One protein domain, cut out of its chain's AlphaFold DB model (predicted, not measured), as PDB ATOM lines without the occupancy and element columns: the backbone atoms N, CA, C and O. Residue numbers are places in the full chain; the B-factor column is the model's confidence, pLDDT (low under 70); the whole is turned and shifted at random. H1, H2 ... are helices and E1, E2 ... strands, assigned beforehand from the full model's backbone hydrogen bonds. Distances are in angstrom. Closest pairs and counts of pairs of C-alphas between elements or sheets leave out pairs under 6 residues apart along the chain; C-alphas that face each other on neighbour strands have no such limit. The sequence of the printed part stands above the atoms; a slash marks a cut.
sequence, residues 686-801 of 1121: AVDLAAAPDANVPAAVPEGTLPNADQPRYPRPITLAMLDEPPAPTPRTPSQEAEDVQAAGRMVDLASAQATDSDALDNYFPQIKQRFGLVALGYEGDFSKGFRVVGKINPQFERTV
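AT A GLANCE: This is residues 686 to 801 of the 1121 residues of an uncharacterized protein of Paracoccus gahaiensis (UniProt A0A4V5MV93). A small, twisted three-stranded sheet is covered on one face by the long helix H3 and the shorter helix H5, its other face bare, with H1 beside the sheet next to E1. From H1 a long unnamed stretch, residues 692 to 719, makes a wide loop beyond the body before the chain comes back through the short helix H2. The 116 printed residues hold five named helices and then three named strands, H1 H2 H3 H4 H5 E1 E2 E3; the sheet has the order E1, E2, E3, all antiparallel, and the class is mixed, helices and strands. The whole is compact, with a radius of gyration of the C-alphas of 14.1 A, and elongated, spanning 45 by 28 by 23 A.

HOW THE PARTS SIT: H1, residues 686 to 691, stands at the level of the sheet formed by E1, residues 776 to 782, E2, residues 786 to 792, and E3, residues 796 to 800; its height over the sheet is 0.8 A, and its closest C-alphas to E1 are those of Ala 691 and Gly 778, 4.5 A apart. H2, residues 720 to 724, is not on the sheet. H3, residues 734 to 754, is on it at a height of 9.1 A, along the strands, at 20 degrees to E3 on the local plane; its closest C-alphas to E3 are those of Val 741 and Phe 797, 6.7 A apart. H4, residues 758 to 762, only grazes the sheet. H5, residues 765 to 772, lies over E1 on the same face as H3, at a height of 8.7 A. H5 is the hub: it touches H1 (Ala 690 and Pro 766, closest C-alphas 5.0 A apart), H2 (Leu 723 and Gln 767, 6.0 A) and H3 (Asp 740 and Phe 772, 5.6 A), the last at a shallow tilt of 34 degrees, only just short of steep, opposite ways. The strands form a meander, each the antiparallel neighbour of the one before, through the hairpins E1 and E2, and E2 and E3; N 780 and O 788 are 2.8 A apart, and N 789 and O 799 2.8 A, within hydrogen-bond range. In H1, H3, H4 and H5 every O i to N i+4 pair is within hydrogen-bond range; in H2 it is 0 of 1, with 2 of 2 O i to N i+3 pairs within range.

IN THESE COORDINATES: H1 begins at C-alpha 686, (158.731, 153.755, 229.277), and measures 8.9 A; H2 measures 8.4 A. H3 runs 30.5 A from C-alpha 734 at (172.755, 134.770, 243.607). H4 measures 6.1 A and H5 10.6 A. E1 measures 18.2 A, E2 19.1 A and E3 13.8 A, ending at C-alpha 800, (153.536, 132.265, 228.261).

THE WHOLE: The two C-alphas farthest apart, those of Pro 707 and Ser 784, are 47.7 A apart. The printed part has no cut. The link H1 to H2 is long, with 28 residues. The mean pLDDT of the printed part is 83.9; residues 707 to 710 and 793 to 795 are under 70.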
ATOM      1  N   ALA A 686     158.413 154.493 228.058       70.75
ATOM      2  CA  ALA A 686     158.731 153.755 229.277       70.75
ATOM      3  C   ALA A 686     158.746 152.233 229.058       70.75
ATOM      4  O   ALA A 686     159.615 151.552 229.599       70.75
ATOM      5  N   VAL A 687     157.831 151.705 228.243       73.81
ATOM      6  CA  VAL A 687     157.748 150.271 227.935       73.81
ATOM      7  C   VAL A 687     158.885 149.855 226.990       73.81
ATOM      8  O   VAL A 687     159.517 148.821 227.208       73.81
ATOM      9  N   ASP A 688     159.256 150.699 226.023       74.81
ATOM     10  CA  ASP A 688     160.448 150.464 225.189       74.81
ATOM     11  C   ASP A 688     161.742 150.447 226.014       74.81
ATOM     12  O   ASP A 688     162.604 149.584 225.830       74.81
ATOM     13  N   LEU A 689     161.861 151.357 226.985       77.69
ATOM     14  CA  LEU A 689     162.967 151.371 227.945       77.69
ATOM     15  C   LEU A 689     162.944 150.159 228.887       77.69
ATOM     16  O   LEU A 689     164.003 149.718 229.342       77.69
ATOM     17  N   ALA A 690     161.768 149.599 229.185       79.75
ATOM     18  CA  ALA A 690     161.656 148.378 229.971       79.75
ATOM     19  C   ALA A 690     162.199 147.163 229.200       79.75
ATOM     20  O   ALA A 690     162.997 146.395 229.751       79.75
ATOM     21  N   ALA A 691     161.865 147.054 227.912       78.06
ATOM     22  CA  ALA A 691     162.336 145.986 227.031       78.06
ATOM     23  C   ALA A 691     163.838 146.087 226.695       78.06
ATOM     24  O   ALA A 691     164.494 145.065 226.484       78.06
ATOM     25  N   ALA A 692     164.404 147.298 226.680       80.31
ATOM     26  CA  ALA A 692     165.831 147.504 226.446       80.31
ATOM     27  C   ALA A 692     166.694 147.023 227.638       80.31
ATOM     28  O   ALA A 692     166.334 147.260 228.795       80.31
ATOM     29  N   PRO A 693     167.852 146.377 227.392       79.88
ATOM     30  CA  PRO A 693     168.761 145.962 228.457       79.88
ATOM     31  C   PRO A 693     169.391 147.169 229.169       79.88
ATOM     32  O   PRO A 693     170.023 148.010 228.534       79.88
ATOM     33  N   ASP A 694     169.247 147.232 230.495       77.62
ATOM     34  CA  ASP A 694     169.893 148.231 231.351       77.62
ATOM     35  C   ASP A 694     171.262 147.731 231.832       77.62
ATOM     36  O   ASP A 694     171.367 146.777 232.606       77.62
ATOM     37  N   ALA A 695     172.325 148.387 231.365       70.38
ATOM     38  CA  ALA A 695     173.704 148.052 231.710       70.38
ATOM     39  C   ALA A 695     174.117 148.501 233.128       70.38
ATOM     40  O   ALA A 695     175.214 148.162 233.566       70.38
ATOM     41  N   ASN A 696     173.271 149.254 233.843       72.50
ATOM     42  CA  ASN A 696     173.586 149.800 235.167       72.50
ATOM     43  C   ASN A 696     173.167 148.895 236.337       72.50
ATOM     44  O   ASN A 696     173.355 149.277 237.491       72.50
ATOM     45  N   VAL A 697     172.611 147.708 236.072       74.75
ATOM     46  CA  VAL A 697     172.258 146.741 237.122       74.75
ATOM     47  C   VAL A 697     173.546 146.108 237.690       74.75
ATOM     48  O   VAL A 697     174.263 145.440 236.942       74.75
ATOM     49  N   PRO A 698     173.874 146.293 238.988       74.50
ATOM     50  CA  PRO A 698     175.098 145.749 239.583       74.50
ATOM     51  C   PRO A 698     175.107 144.214 239.596       74.50
ATOM     52  O   PRO A 698     174.082 143.595 239.875       74.50
ATOM     53  N   ALA A 699     176.272 143.604 239.352       76.38
ATOM     54  CA  ALA A 699     176.444 142.150 239.426       76.38
ATOM     55  C   ALA A 699     176.289 141.614 240.862       76.38
ATOM     56  O   ALA A 699     176.606 142.314 241.831       76.38
ATOM     57  N   ALA A 700     175.855 140.356 240.990       80.88
ATOM     58  CA  ALA A 700     175.704 139.695 242.281       80.88
ATOM     59  C   ALA A 700     177.013 139.635 243.082       80.88
ATOM     60  O   ALA A 700     178.090 139.356 242.546       80.88
ATOM     61  N   VAL A 701     176.899 139.838 244.393       85.25
ATOM     62  CA  VAL A 701     177.994 139.630 245.349       85.25
ATOM     63  C   VAL A 701     177.987 138.185 245.867       85.25
ATOM     64  O   VAL A 701     176.919 137.576 245.931       85.25
ATOM     65  N   PRO A 702     179.143 137.599 246.245       83.69
ATOM     66  CA  PRO A 702     179.202 136.224 246.741       83.69
ATOM     67  C   PRO A 702     178.273 135.963 247.934       83.69
ATOM     68  O   PRO A 702     178.034 136.851 248.756       83.69
ATOM     69  N   GLU A 703     177.796 134.724 248.061       84.88
ATOM     70  CA  GLU A 703     176.964 134.309 249.196       84.88
ATOM     71  C   GLU A 703     177.665 134.573 250.542       84.88
ATOM     72  O   GLU A 703     178.879 134.405 250.672       84.88
ATOM     73  N   GLY A 704     176.899 135.013 251.546       75.06
ATOM     74  CA  GLY A 704     177.405 135.326 252.890       75.06
ATOM     75  C   GLY A 704     178.089 136.694 253.049       75.06
ATOM     76  O   GLY A 704     178.576 137.000 254.135       75.06
ATOM     77  N   THR A 705     178.122 137.532 252.006       78.94
ATOM     78  CA  THR A 705     178.687 138.897 252.078       78.94
ATOM     79  C   THR A 705     177.699 139.959 252.573       78.94
ATOM     80  O   THR A 705     178.128 141.025 253.014       78.94
ATOM     81  N   LEU A 706     176.391 139.674 252.537       80.12
ATOM     82  CA  LEU A 706     175.328 140.591 252.956       80.12
ATOM     83  C   LEU A 706     174.680 140.139 254.277       80.12
ATOM     84  O   LEU A 706     174.317 138.967 254.409       80.12
ATOM     85  N   PRO A 707     174.485 141.046 255.256       69.88
ATOM     86  CA  PRO A 707     173.742 140.731 256.471       69.88
ATOM     87  C   PRO A 707     172.272 140.437 256.135       69.88
ATOM     88  O   PRO A 707     171.659 141.153 255.348       69.88
ATOM     89  N   ASN A 708     171.703 139.398 256.755       67.88
ATOM     90  CA  ASN A 708     170.326 138.919 256.537       67.88
ATOM     91  C   ASN A 708     170.025 138.378 255.123       67.88
ATOM     92  O   ASN A 708     168.859 138.326 254.737       67.88
ATOM     93  N   ALA A 709     171.034 137.928 254.366       66.81
ATOM     94  CA  ALA A 709     170.826 137.309 253.049       66.81
ATOM     95  C   ALA A 709     169.920 136.057 253.081       66.81
ATOM     96  O   ALA A 709     169.290 135.742 252.077       66.81
ATOM     97  N   ASP A 710     169.803 135.401 254.243       68.81
ATOM     98  CA  ASP A 710     168.984 134.198 254.451       68.81
ATOM     99  C   ASP A 710     167.482 134.481 254.684       68.81
ATOM    100  O   ASP A 710     166.684 133.547 254.798       68.81
ATOM    101  N   GLN A 711     167.066 135.750 254.799       76.94
ATOM    102  CA  GLN A 711     165.656 136.118 254.988       76.94
ATOM    103  C   GLN A 711     164.944 136.324 253.638       76.94
ATOM    104  O   GLN A 711     165.528 136.932 252.740       76.94
ATOM    105  N   PRO A 712     163.677 135.878 253.483       79.12
ATOM    106  CA  PRO A 712     162.911 136.091 252.254       79.12
ATOM    107  C   PRO A 712     162.766 137.580 251.942       79.12
ATOM    108  O   PRO A 712     162.360 138.356 252.811       79.12
ATOM    109  N   ARG A 713     163.041 137.981 250.698       81.75
ATOM    110  CA  ARG A 713     162.931 139.388 250.273       81.75
ATOM    111  C   ARG A 713     161.496 139.856 250.101       81.75
ATOM    112  O   ARG A 713     161.230 141.053 250.191       81.75
ATOM    113  N   TYR A 714     160.587 138.920 249.836       86.38
ATOM    114  CA  TYR A 714     159.196 139.219 249.520       86.38
ATOM    115  C   TYR A 714     158.232 138.452 250.430       86.38
ATOM    116  O   TYR A 714     158.472 137.280 250.749       86.38
ATOM    117  N   PRO A 715     157.101 139.071 250.811       78.69
ATOM    118  CA  PRO A 715     156.034 138.371 251.504       78.69
ATOM    119  C   PRO A 715     155.455 137.247 250.632       78.69
ATOM    120  O   PRO A 715     155.467 137.293 249.399       78.69
ATOM    121  N   ARG A 716     154.929 136.212 251.291       81.00
ATOM    122  CA  ARG A 716     154.192 135.116 250.649       81.00
ATOM    123  C   ARG A 716     152.748 135.159 251.172       81.00
ATOM    124  O   ARG A 716     152.581 134.950 252.373       81.00
ATOM    125  N   PRO A 717     151.722 135.404 250.332       82.06
ATOM    126  CA  PRO A 717     151.745 135.492 248.865       82.06
ATOM    127  C   PRO A 717     152.196 136.858 248.313       82.06
ATOM    128  O   PRO A 717     152.061 137.882 248.973       82.06
ATOM    129  N   ILE A 718     152.688 136.856 247.070       86.19
ATOM    130  CA  ILE A 718     152.973 138.073 246.291       86.19
ATOM    131  C   ILE A 718     151.653 138.665 245.781       86.19
ATOM    132  O   ILE A 718     150.771 137.909 245.372       86.19
ATOM    133  N   THR A 719     151.521 139.995 245.786       89.25
ATOM    134  CA  THR A 719     150.319 140.717 245.323       89.25
ATOM    135  C   THR A 719     150.688 141.917 244.447       89.25
ATOM    136  O   THR A 719     151.798 142.433 244.553       89.25
ATOM    137  N   LEU A 720     149.758 142.393 243.607       87.31
ATOM    138  CA  LEU A 720     149.991 143.528 242.695       87.31
ATOM    139  C   LEU A 720     150.297 144.851 243.411       87.31
ATOM    140  O   LEU A 720     151.025 145.672 242.863       87.31
ATOM    141  N   ALA A 721     149.820 145.033 244.648       86.50
ATOM    142  CA  ALA A 721     150.111 146.220 245.459       86.50
ATOM    143  C   ALA A 721     151.618 146.417 245.719       86.50
ATOM    144  O   ALA A 721     152.069 147.521 246.002       86.50
ATOM    145  N   MET A 722     152.419 145.357 245.574       87.25
ATOM    146  CA  MET A 722     153.870 145.431 245.731       87.25
ATOM    147  C   MET A 722     154.574 146.209 244.612       87.25
ATOM    148  O   MET A 722     155.767 146.472 244.741       87.25
ATOM    149  N   LEU A 723     153.895 146.538 243.508       88.50
ATOM    150  CA  LEU A 723     154.466 147.369 242.442       88.50
ATOM    151  C   LEU A 723     154.656 148.834 242.862       88.50
ATOM    152  O   LEU A 723     155.500 149.511 242.279       88.50
ATOM    153  N   ASP A 724     153.943 149.285 243.897       87.81
ATOM    154  CA  ASP A 724     154.059 150.640 244.453       87.81
ATOM    155  C   ASP A 724     155.170 150.757 245.518       87.81
ATOM    156  O   ASP A 724     155.473 151.842 246.019       87.81
ATOM    157  N   GLU A 725     155.798 149.637 245.883       86.81
ATOM    158  CA  GLU A 725     156.891 149.587 246.852       86.81
ATOM    159  C   GLU A 725     158.245 149.964 246.209       86.81
ATOM    160  O   GLU A 725     158.450 149.768 245.007       86.81
ATOM    161  N   PRO A 726     159.220 150.475 246.989       85.44
ATOM    162  CA  PRO A 726     160.522 150.880 246.453       85.44
ATOM    163  C   PRO A 726     161.282 149.712 245.793       85.44
ATOM    164  O   PRO A 726     161.053 148.559 246.155       85.44
ATOM    165  N   PRO A 727     162.228 149.964 244.867       87.81
ATOM    166  CA  PRO A 727     163.020 148.915 244.217       87.81
ATOM    167  C   PRO A 727     163.714 147.963 245.197       87.81
ATOM    168  O   PRO A 727     164.151 148.367 246.279       87.81
ATOM    169  N   ALA A 728     163.853 146.698 244.800       85.88
ATOM    170  CA  ALA A 728     164.587 145.694 245.555       85.88
ATOM    171  C   ALA A 728     166.032 146.175 245.846       85.88
ATOM    172  O   ALA A 728     166.734 146.579 244.917       85.88
ATOM    173  N   PRO A 729     166.505 146.133 247.111       82.94
ATOM    174  CA  PRO A 729     167.844 146.606 247.473       82.94
ATOM    175  C   PRO A 729     168.988 145.980 246.652       82.94
ATOM    176  O   PRO A 729     168.979 144.780 246.376       82.94
ATOM    177  N   THR A 730     170.008 146.774 246.323       82.94
ATOM    178  CA  THR A 730     171.265 146.320 245.696       82.94
ATOM    179  C   THR A 730     172.472 146.702 246.569       82.94
ATOM    180  O   THR A 730     172.416 147.760 247.201       82.94
ATOM    181  N   PRO A 731     173.584 145.935 246.573       84.88
ATOM    182  CA  PRO A 731     173.822 144.703 245.809       84.88
ATOM    183  C   PRO A 731     173.056 143.497 246.385       84.88
ATOM    184  O   PRO A 731     172.555 143.563 247.502       84.88
ATOM    185  N   ARG A 732     172.943 142.413 245.607       87.44
ATOM    186  CA  ARG A 732     172.184 141.186 245.931       87.44
ATOM    187  C   ARG A 732     173.049 139.931 245.768       87.44
ATOM    188  O   ARG A 732     174.025 139.969 245.020       87.44
ATOM    189  N   THR A 733     172.722 138.844 246.465       87.38
ATOM    190  CA  THR A 733     173.368 137.526 246.280       87.38
ATOM    191  C   THR A 733     172.725 136.725 245.129       87.38
ATOM    192  O   THR A 733     171.607 137.048 244.718       87.38
ATOM    193  N   PRO A 734     173.362 135.653 244.612       86.12
ATOM    194  CA  PRO A 734     172.755 134.770 243.607       86.12
ATOM    195  C   PRO A 734     171.411 134.152 244.035       86.12
ATOM    196  O   PRO A 734     170.492 134.022 243.225       86.12
ATOM    197  N   SER A 735     171.264 133.782 245.309       84.25
ATOM    198  CA  SER A 735     169.996 133.291 245.871       84.25
ATOM    199  C   SER A 735     168.891 134.353 245.851       84.25
ATOM    200  O   SER A 735     167.754 134.055 245.481       84.25
ATOM    201  N   GLN A 736     169.232 135.601 246.168       87.12
ATOM    202  CA  GLN A 736     168.322 136.744 246.102       87.12
ATOM    203  C   GLN A 736     167.945 137.117 244.660       87.12
ATOM    204  O   GLN A 736     166.794 137.467 244.408       87.12
ATOM    205  N   GLU A 737     168.866 136.986 243.699       86.31
ATOM    206  CA  GLU A 737     168.562 137.123 242.266       86.31
ATOM    207  C   GLU A 737     167.545 136.088 241.799       86.31
ATOM    208  O   GLU A 737     166.580 136.425 241.113       86.31
ATOM    209  N   ALA A 738     167.717 134.830 242.207       85.50
ATOM    210  CA  ALA A 738     166.761 133.778 241.890       85.50
ATOM    211  C   ALA A 738     165.377 134.053 242.511       85.50
ATOM    212  O   ALA A 738     164.358 133.778 241.873       85.50
ATOM    213  N   GLU A 739     165.323 134.615 243.724       87.56
ATOM    214  CA  GLU A 739     164.069 135.022 244.365       87.56
ATOM    215  C   GLU A 739     163.388 136.181 243.614       87.56
ATOM    216  O   GLU A 739     162.192 136.085 243.330       87.56
ATOM    217  N   ASP A 740     164.137 137.220 243.222       88.00
ATOM    218  CA  ASP A 740     163.646 138.360 242.426       88.00
ATOM    219  C   ASP A 740     163.070 137.900 241.080       88.00
ATOM    220  O   ASP A 740     161.976 138.307 240.696       88.00
ATOM    221  N   VAL A 741     163.773 137.004 240.382       87.75
ATOM    222  CA  VAL A 741     163.345 136.425 239.098       87.75
ATOM    223  C   VAL A 741     162.040 135.642 239.251       87.75
ATOM    224  O   VAL A 741     161.120 135.789 238.444       87.75
ATOM    225  N   GLN A 742     161.921 134.817 240.294       87.81
ATOM    226  CA  GLN A 742     160.689 134.068 240.559       87.81
ATOM    227  C   GLN A 742     159.528 134.983 240.961       87.81
ATOM    228  O   GLN A 742     158.386 134.732 240.568       87.81
ATOM    229  N   ALA A 743     159.808 136.020 241.751       89.06
ATOM    230  CA  ALA A 743     158.827 137.004 242.178       89.06
ATOM    231  C   ALA A 743     158.309 137.833 240.995       89.06
ATOM    232  O   ALA A 743     157.096 137.955 240.836       89.06
ATOM    233  N   ALA A 744     159.206 138.291 240.119       90.69
ATOM    234  CA  ALA A 744     158.868 138.984 238.883       90.69
ATOM    235  C   ALA A 744     158.029 138.109 237.946       90.69
ATOM    236  O   ALA A 744     157.013 138.568 237.436       90.69
ATOM    237  N   GLY A 745     158.387 136.829 237.779       90.69
ATOM    238  CA  GLY A 745     157.593 135.888 236.989       90.69
ATOM    239  C   GLY A 745     156.163 135.732 237.517       90.69
ATOM    240  O   GLY A 745     155.222 135.802 236.739       90.69
ATOM    241  N   ARG A 746     155.987 135.599 238.842       89.94
ATOM    242  CA  ARG A 746     154.647 135.573 239.462       89.94
ATOM    243  C   ARG A 746     153.905 136.902 239.315       89.94
ATOM    244  O   ARG A 746     152.686 136.902 239.211       89.94
ATOM    245  N   MET A 747     154.623 138.023 239.325       92.19
ATOM    246  CA  MET A 747     154.024 139.340 239.120       92.19
ATOM    247  C   MET A 747     153.497 139.504 237.694       92.19
ATOM    248  O   MET A 747     152.417 140.055 237.519       92.19
ATOM    249  N   VAL A 748     154.209 138.977 236.692       92.12
ATOM    250  CA  VAL A 748     153.720 138.907 235.305       92.12
ATOM    251  C   VAL A 748     152.450 138.061 235.225       92.12
ATOM    252  O   VAL A 748     151.494 138.500 234.600       92.12
ATOM    253  N   ASP A 749     152.396 136.912 235.905       91.62
ATOM    254  CA  ASP A 749     151.193 136.061 235.936       91.62
ATOM    255  C   ASP A 749     149.985 136.798 236.563       91.62
ATOM    256  O   ASP A 749     148.861 136.712 236.070       91.62
ATOM    257  N   LEU A 750     150.212 137.569 237.634       91.81
ATOM    258  CA  LEU A 750     149.175 138.388 238.279       91.81
ATOM    259  C   LEU A 750     148.739 139.579 237.417       91.81
ATOM    260  O   LEU A 750     147.552 139.898 237.386       91.81
ATOM    261  N   ALA A 751     149.684 140.236 236.743       91.50
ATOM    262  CA  ALA A 751     149.405 141.348 235.840       91.50
ATOM    263  C   ALA A 751     148.628 140.865 234.606       91.50
ATOM    264  O   ALA A 751     147.631 141.475 234.243       91.50
ATOM    265  N   SER A 752     149.017 139.721 234.038       90.44
ATOM    266  CA  SER A 752     148.311 139.025 232.953       90.44
ATOM    267  C   SER A 752     146.859 138.721 233.331       90.44
ATOM    268  O   SER A 752     145.950 139.009 232.561       90.44
ATOM    269  N   ALA A 753     146.609 138.255 234.559       87.31
ATOM    270  CA  ALA A 753     145.253 137.985 235.038       87.31
ATOM    271  C   ALA A 753     144.358 139.236 235.176       87.31
ATOM    272  O   ALA A 753     143.138 139.091 235.258       87.31
ATOM    273  N   GLN A 754     144.938 140.440 235.244       88.12
ATOM    274  CA  GLN A 754     144.203 141.715 235.299       88.12
ATOM    275  C   GLN A 754     144.191 142.464 233.960       88.12
ATOM    276  O   GLN A 754     143.338 143.326 233.751       88.12
ATOM    277  N   ALA A 755     145.133 142.168 233.067       87.56
ATOM    278  CA  ALA A 755     145.256 142.823 231.778       87.56
ATOM    279  C   ALA A 755     144.123 142.401 230.833       87.56
ATOM    280  O   ALA A 755     143.755 141.231 230.739       87.56
ATOM    281  N   THR A 756     143.572 143.369 230.103       87.00
ATOM    282  CA  THR A 756     142.525 143.126 229.102       87.00
ATOM    283  C   THR A 756     143.078 142.660 227.758       87.00
ATOM    284  O   THR A 756     142.365 142.006 226.998       87.00
ATOM    285  N   ASP A 757     144.330 143.006 227.468       87.81
ATOM    286  CA  ASP A 757     145.031 142.817 226.198       87.81
ATOM    287  C   ASP A 757     146.554 142.951 226.398       87.81
ATOM    288  O   ASP A 757     147.033 143.245 227.500       87.81
ATOM    289  N   SER A 758     147.326 142.703 225.336       86.44
ATOM    290  CA  SER A 758     148.788 142.758 225.385       86.44
ATOM    291  C   SER A 758     149.350 144.155 225.670       86.44
ATOM    292  O   SER A 758     150.373 144.253 226.344       86.44
ATOM    293  N   ASP A 759     148.698 145.234 225.218       85.12
ATOM    294  CA  ASP A 759     149.152 146.606 225.506       85.12
ATOM    295  C   ASP A 759     148.919 146.974 226.985       85.12
ATOM    296  O   ASP A 759     149.759 147.615 227.626       85.12
ATOM    297  N   ALA A 760     147.799 146.531 227.566       86.06
ATOM    298  CA  ALA A 760     147.508 146.682 228.987       86.06
ATOM    299  C   ALA A 760     148.520 145.924 229.860       86.06
ATOM    300  O   ALA A 760     148.947 146.451 230.889       86.06
ATOM    301  N   LEU A 761     148.946 144.725 229.443       89.06
ATOM    302  CA  LEU A 761     150.000 143.970 230.128       89.06
ATOM    303  C   LEU A 761     151.371 144.661 230.001       89.06
ATOM    304  O   LEU A 761     152.095 144.771 230.994       89.06
ATOM    305  N   ASP A 762     151.693 145.196 228.821       85.69
ATOM    306  CA  ASP A 762     152.917 145.962 228.545       85.69
ATOM    307  C   ASP A 762     153.109 147.129 229.534       85.69
ATOM    308  O   ASP A 762     154.223 147.385 230.001       85.69
ATOM    309  N   ASN A 763     152.021 147.804 229.926       88.31
ATOM    310  CA  ASN A 763     152.061 148.935 230.860       88.31
ATOM    311  C   ASN A 763     152.581 148.571 232.262       88.31
ATOM    312  O   ASN A 763     153.091 149.445 232.965       88.31
ATOM    313  N   TYR A 764     152.523 147.297 232.661       90.56
ATOM    314  CA  TYR A 764     153.086 146.836 233.932       90.56
ATOM    315  C   TYR A 764     154.604 146.609 233.866       90.56
ATOM    316  O   TYR A 764     155.274 146.599 234.905       90.56
ATOM    317  N   PHE A 765     155.190 146.439 232.675       91.56
ATOM    318  CA  PHE A 765     156.600 146.057 232.536       91.56
ATOM    319  C   PHE A 765     157.596 147.061 233.130       91.56
ATOM    320  O   PHE A 765     158.537 146.604 233.783       91.56
ATOM    321  N   PRO A 766     157.426 148.393 233.004       90.94
ATOM    322  CA  PRO A 766     158.328 149.351 233.642       90.94
ATOM    323  C   PRO A 766     158.345 149.221 235.169       90.94
ATOM    324  O   PRO A 766     159.419 149.181 235.770       90.94
ATOM    325  N   GLN A 767     157.170 149.083 235.793       92.19
ATOM    326  CA  GLN A 767     157.044 148.950 237.246       92.19
ATOM    327  C   GLN A 767     157.591 147.606 237.735       92.19
ATOM    328  O   GLN A 767     158.327 147.571 238.718       92.19
ATOM    329  N   ILE A 768     157.319 146.505 237.022       91.88
ATOM    330  CA  ILE A 768     157.879 145.183 237.349       91.88
ATOM    331  C   ILE A 768     159.410 145.208 237.202       91.88
ATOM    332  O   ILE A 768     160.124 144.762 238.103       91.88
ATOM    333  N   LYS A 769     159.937 145.772 236.106       90.38
ATOM    334  CA  LYS A 769     161.385 145.929 235.888       90.38
ATOM    335  C   LYS A 769     162.033 146.706 237.027       90.38
ATOM    336  O   LYS A 769     163.043 146.257 237.565       90.38
ATOM    337  N   GLN A 770     161.446 147.839 237.399       90.50
ATOM    338  CA  GLN A 770     161.959 148.704 238.454       90.50
ATOM    339  C   GLN A 770     161.872 148.041 239.833       90.50
ATOM    340  O   GLN A 770     162.859 148.043 240.568       90.50
ATOM    341  N   ARG A 771     160.732 147.432 240.180       92.06
ATOM    342  CA  ARG A 771     160.506 146.800 241.486       92.06
ATOM    343  C   ARG A 771     161.494 145.668 241.754       92.06
ATOM    344  O   ARG A 771     162.048 145.610 242.847       92.06
ATOM    345  N   PHE A 772     161.744 144.810 240.764       90.06
ATOM    346  CA  PHE A 772     162.610 143.629 240.905       90.06
ATOM    347  C   PHE A 772     164.044 143.834 240.389       90.06
ATOM    348  O   PHE A 772     164.850 142.902 240.402       90.06
ATOM    349  N   GLY A 773     164.389 145.039 239.919       86.19
ATOM    350  CA  GLY A 773     165.718 145.344 239.382       86.19
ATOM    351  C   GLY A 773     166.101 144.442 238.202       86.19
ATOM    352  O   GLY A 773     167.183 143.844 238.209       86.19
ATOM    353  N   LEU A 774     165.196 144.281 237.230       88.38
ATOM    354  CA  LEU A 774     165.446 143.495 236.015       88.38
ATOM    355  C   LEU A 774     166.328 144.288 235.033       88.38
ATOM    356  O   LEU A 774     166.158 145.491 234.856       88.38
ATOM    357  N   VAL A 775     167.221 143.598 234.324       86.62
ATOM    358  CA  VAL A 775     167.997 144.151 233.199       86.62
ATOM    359  C   VAL A 775     167.066 144.492 232.038       86.62
ATOM    360  O   VAL A 775     167.171 145.564 231.449       86.62
ATOM    361  N   ALA A 776     166.131 143.600 231.716       88.00
ATOM    362  CA  ALA A 776     165.130 143.803 230.673       88.00
ATOM    363  C   ALA A 776     163.845 143.053 231.023       88.00
ATOM    364  O   ALA A 776     163.908 141.989 231.643       88.00
ATOM    365  N   LEU A 777     162.703 143.587 230.599       89.38
ATOM    366  CA  LEU A 777     161.411 142.911 230.632       89.38
ATOM    367  C   LEU A 777     160.573 143.358 229.439       89.38
ATOM    368  O   LEU A 777     160.346 144.552 229.255       89.38
ATOM    369  N   GLY A 778     160.118 142.401 228.642       87.50
ATOM    370  CA  GLY A 778     159.276 142.671 227.484       87.50
ATOM    371  C   GLY A 778     158.794 141.390 226.823       87.50
ATOM    372  O   GLY A 778     159.143 140.289 227.252       87.50
ATOM    373  N   TYR A 779     158.012 141.534 225.760       84.62
ATOM    374  CA  TYR A 779     157.679 140.412 224.893       84.62
ATOM    375  C   TYR A 779     158.902 139.941 224.083       84.62
ATOM    376  O   TYR A 779     159.831 140.694 223.812       84.62
ATOM    377  N   GLU A 780     158.906 138.681 223.679       82.94
ATOM    378  CA  GLU A 780     159.834 138.097 222.715       82.94
ATOM    379  C   GLU A 780     159.036 137.103 221.867       82.94
ATOM    380  O   GLU A 780     158.326 136.258 222.416       82.94
ATOM    381  N   GLY A 781     159.109 137.199 220.540       79.56
ATOM    382  CA  GLY A 781     158.313 136.340 219.665       79.56
ATOM    383  C   GLY A 781     158.105 136.895 218.262       79.56
ATOM    384  O   GLY A 781     158.637 137.944 217.903       79.56
ATOM    385  N   ASP A 782     157.331 136.161 217.468       80.38
ATOM    386  CA  ASP A 782     156.896 136.563 216.131       80.38
ATOM    387  C   ASP A 782     155.535 135.933 215.776       80.38
ATOM    388  O   ASP A 782     155.043 135.027 216.451       80.38
ATOM    389  N   PHE A 783     154.940 136.367 214.661       80.56
ATOM    390  CA  PHE A 783     153.673 135.828 214.144       80.56
ATOM    391  C   PHE A 783     153.759 134.393 213.583       80.56
ATOM    392  O   PHE A 783     152.783 133.884 213.035       80.56
ATOM    393  N   SER A 784     154.912 133.727 213.699       78.62
ATOM    394  CA  SER A 784     155.076 132.306 213.368       78.62
ATOM    395  C   SER A 784     155.101 131.416 214.614       78.62
ATOM    396  O   SER A 784     154.706 130.254 214.530       78.62
ATOM    397  N   LYS A 785     155.581 131.931 215.752       80.50
ATOM    398  CA  LYS A 785     155.816 131.168 216.990       80.50
ATOM    399  C   LYS A 785     154.975 131.632 218.183       80.50
ATOM    400  O   LYS A 785     154.921 130.906 219.170       80.50
ATOM    401  N   GLY A 786     154.338 132.799 218.092       82.69
ATOM    402  CA  GLY A 786     153.678 133.467 219.211       82.69
ATOM    403  C   GLY A 786     154.647 134.295 220.055       82.69
ATOM    404  O   GLY A 786     155.856 134.317 219.812       82.69
ATOM    405  N   PHE A 787     154.090 134.995 221.037       86.12
ATOM    406  CA  PHE A 787     154.754 135.963 221.898       86.12
ATOM    407  C   PHE A 787     154.747 135.480 223.350       86.12
ATOM    408  O   PHE A 787     153.731 135.040 223.883       86.12
ATOM    409  N   ARG A 788     155.901 135.588 224.005       87.50
ATOM    410  CA  ARG A 788     156.104 135.259 225.424       87.50
ATOM    411  C   ARG A 788     156.741 136.440 226.139       87.50
ATOM    412  O   ARG A 788     157.491 137.189 225.525       87.50
ATOM    413  N   VAL A 789     156.488 136.592 227.432       88.12
ATOM    414  CA  VAL A 789     157.142 137.612 228.259       88.12
ATOM    415  C   VAL A 789     158.478 137.066 228.750       88.12
ATOM    416  O   VAL A 789     158.535 135.991 229.350       88.12
ATOM    417  N   VAL A 790     159.560 137.801 228.500       86.88
ATOM    418  CA  VAL A 790     160.924 137.437 228.896       86.88
ATOM    419  C   VAL A 790     161.492 138.518 229.807       86.88
ATOM    420  O   VAL A 790     161.594 139.682 229.423       86.88
ATOM    421  N   GLY A 791     161.891 138.123 231.017       85.56
ATOM    422  CA  GLY A 791     162.583 138.985 231.972       85.56
ATOM    423  C   GLY A 791     164.012 138.511 232.225       85.56
ATOM    424  O   GLY A 791     164.248 137.322 232.444       85.56
ATOM    425  N   LYS A 792     164.985 139.426 232.198       80.38
ATOM    426  CA  LYS A 792     166.420 139.122 232.337       80.38
ATOM    427  C   LYS A 792     166.985 139.749 233.612       80.38
ATOM    428  O   LYS A 792     166.885 140.954 233.785       80.38
ATOM    429  N   ILE A 793     167.610 138.938 234.467       67.56
ATOM    430  CA  ILE A 793     168.511 139.371 235.558       67.56
ATOM    431  C   ILE A 793     169.837 138.599 235.487       67.56
ATOM    432  O   ILE A 793     170.885 139.219 235.618       67.56
ATOM    433  N   ASN A 794     169.748 137.289 235.184       61.88
ATOM    434  CA  ASN A 794     170.747 136.211 235.293       61.88
ATOM    435  C   ASN A 794     170.486 135.332 236.543       61.88
ATOM    436  O   ASN A 794     171.060 135.590 237.591       61.88
ATOM    437  N   PRO A 795     169.627 134.293 236.455       65.88
ATOM    438  CA  PRO A 795     169.042 133.734 235.234       65.88
ATOM    439  C   PRO A 795     167.889 134.573 234.654       65.88
ATOM    440  O   PRO A 795     167.390 135.511 235.274       65.88
ATOM    441  N   GLN A 796     167.501 134.269 233.414       83.56
ATOM    442  CA  GLN A 796     166.297 134.818 232.776       83.56
ATOM    443  C   GLN A 796     165.073 133.948 233.088       83.56
ATOM    444  O   GLN A 796     165.218 132.755 233.362       83.56
ATOM    445  N   PHE A 797     163.873 134.519 232.998       86.69
ATOM    446  CA  PHE A 797     162.619 133.770 233.032       86.69
ATOM    447  C   PHE A 797     161.798 134.011 231.768       86.69
ATOM    448  O   PHE A 797     161.873 135.077 231.160       86.69
ATOM    449  N   GLU A 798     160.986 133.017 231.418       88.94
ATOM    450  CA  GLU A 798     160.011 133.090 230.334       88.94
ATOM    451  C   GLU A 798     158.611 132.801 230.897       88.94
ATOM    452  O   GLU A 798     158.441 131.930 231.765       88.94
ATOM    453  N   ARG A 799     157.608 133.544 230.426       87.50
ATOM    454  CA  ARG A 799     156.191 133.332 230.734       87.50
ATOM    455  C   ARG A 799     155.359 133.361 229.467       87.50
ATOM    456  O   ARG A 799     155.428 134.305 228.685       87.50
ATOM    457  N   THR A 800     154.569 132.312 229.289       88.31
ATOM    458  CA  THR A 800     153.536 132.265 228.261       88.31
ATOM    459  C   THR A 800     152.285 132.909 228.825       88.31
ATOM    460  O   THR A 800     151.820 132.531 229.897       88.31
ATOM    461  N   VAL A 801     151.760 133.869 228.087       87.62
ATOM    462  CA  VAL A 801     150.565 134.633 228.431       87.62
ATOM    463  C   VAL A 801     149.562 134.474 227.280       87.62
ATOM    464  O   VAL A 801     149.947 133.947 226.232       87.62
TER     465      VAL A 801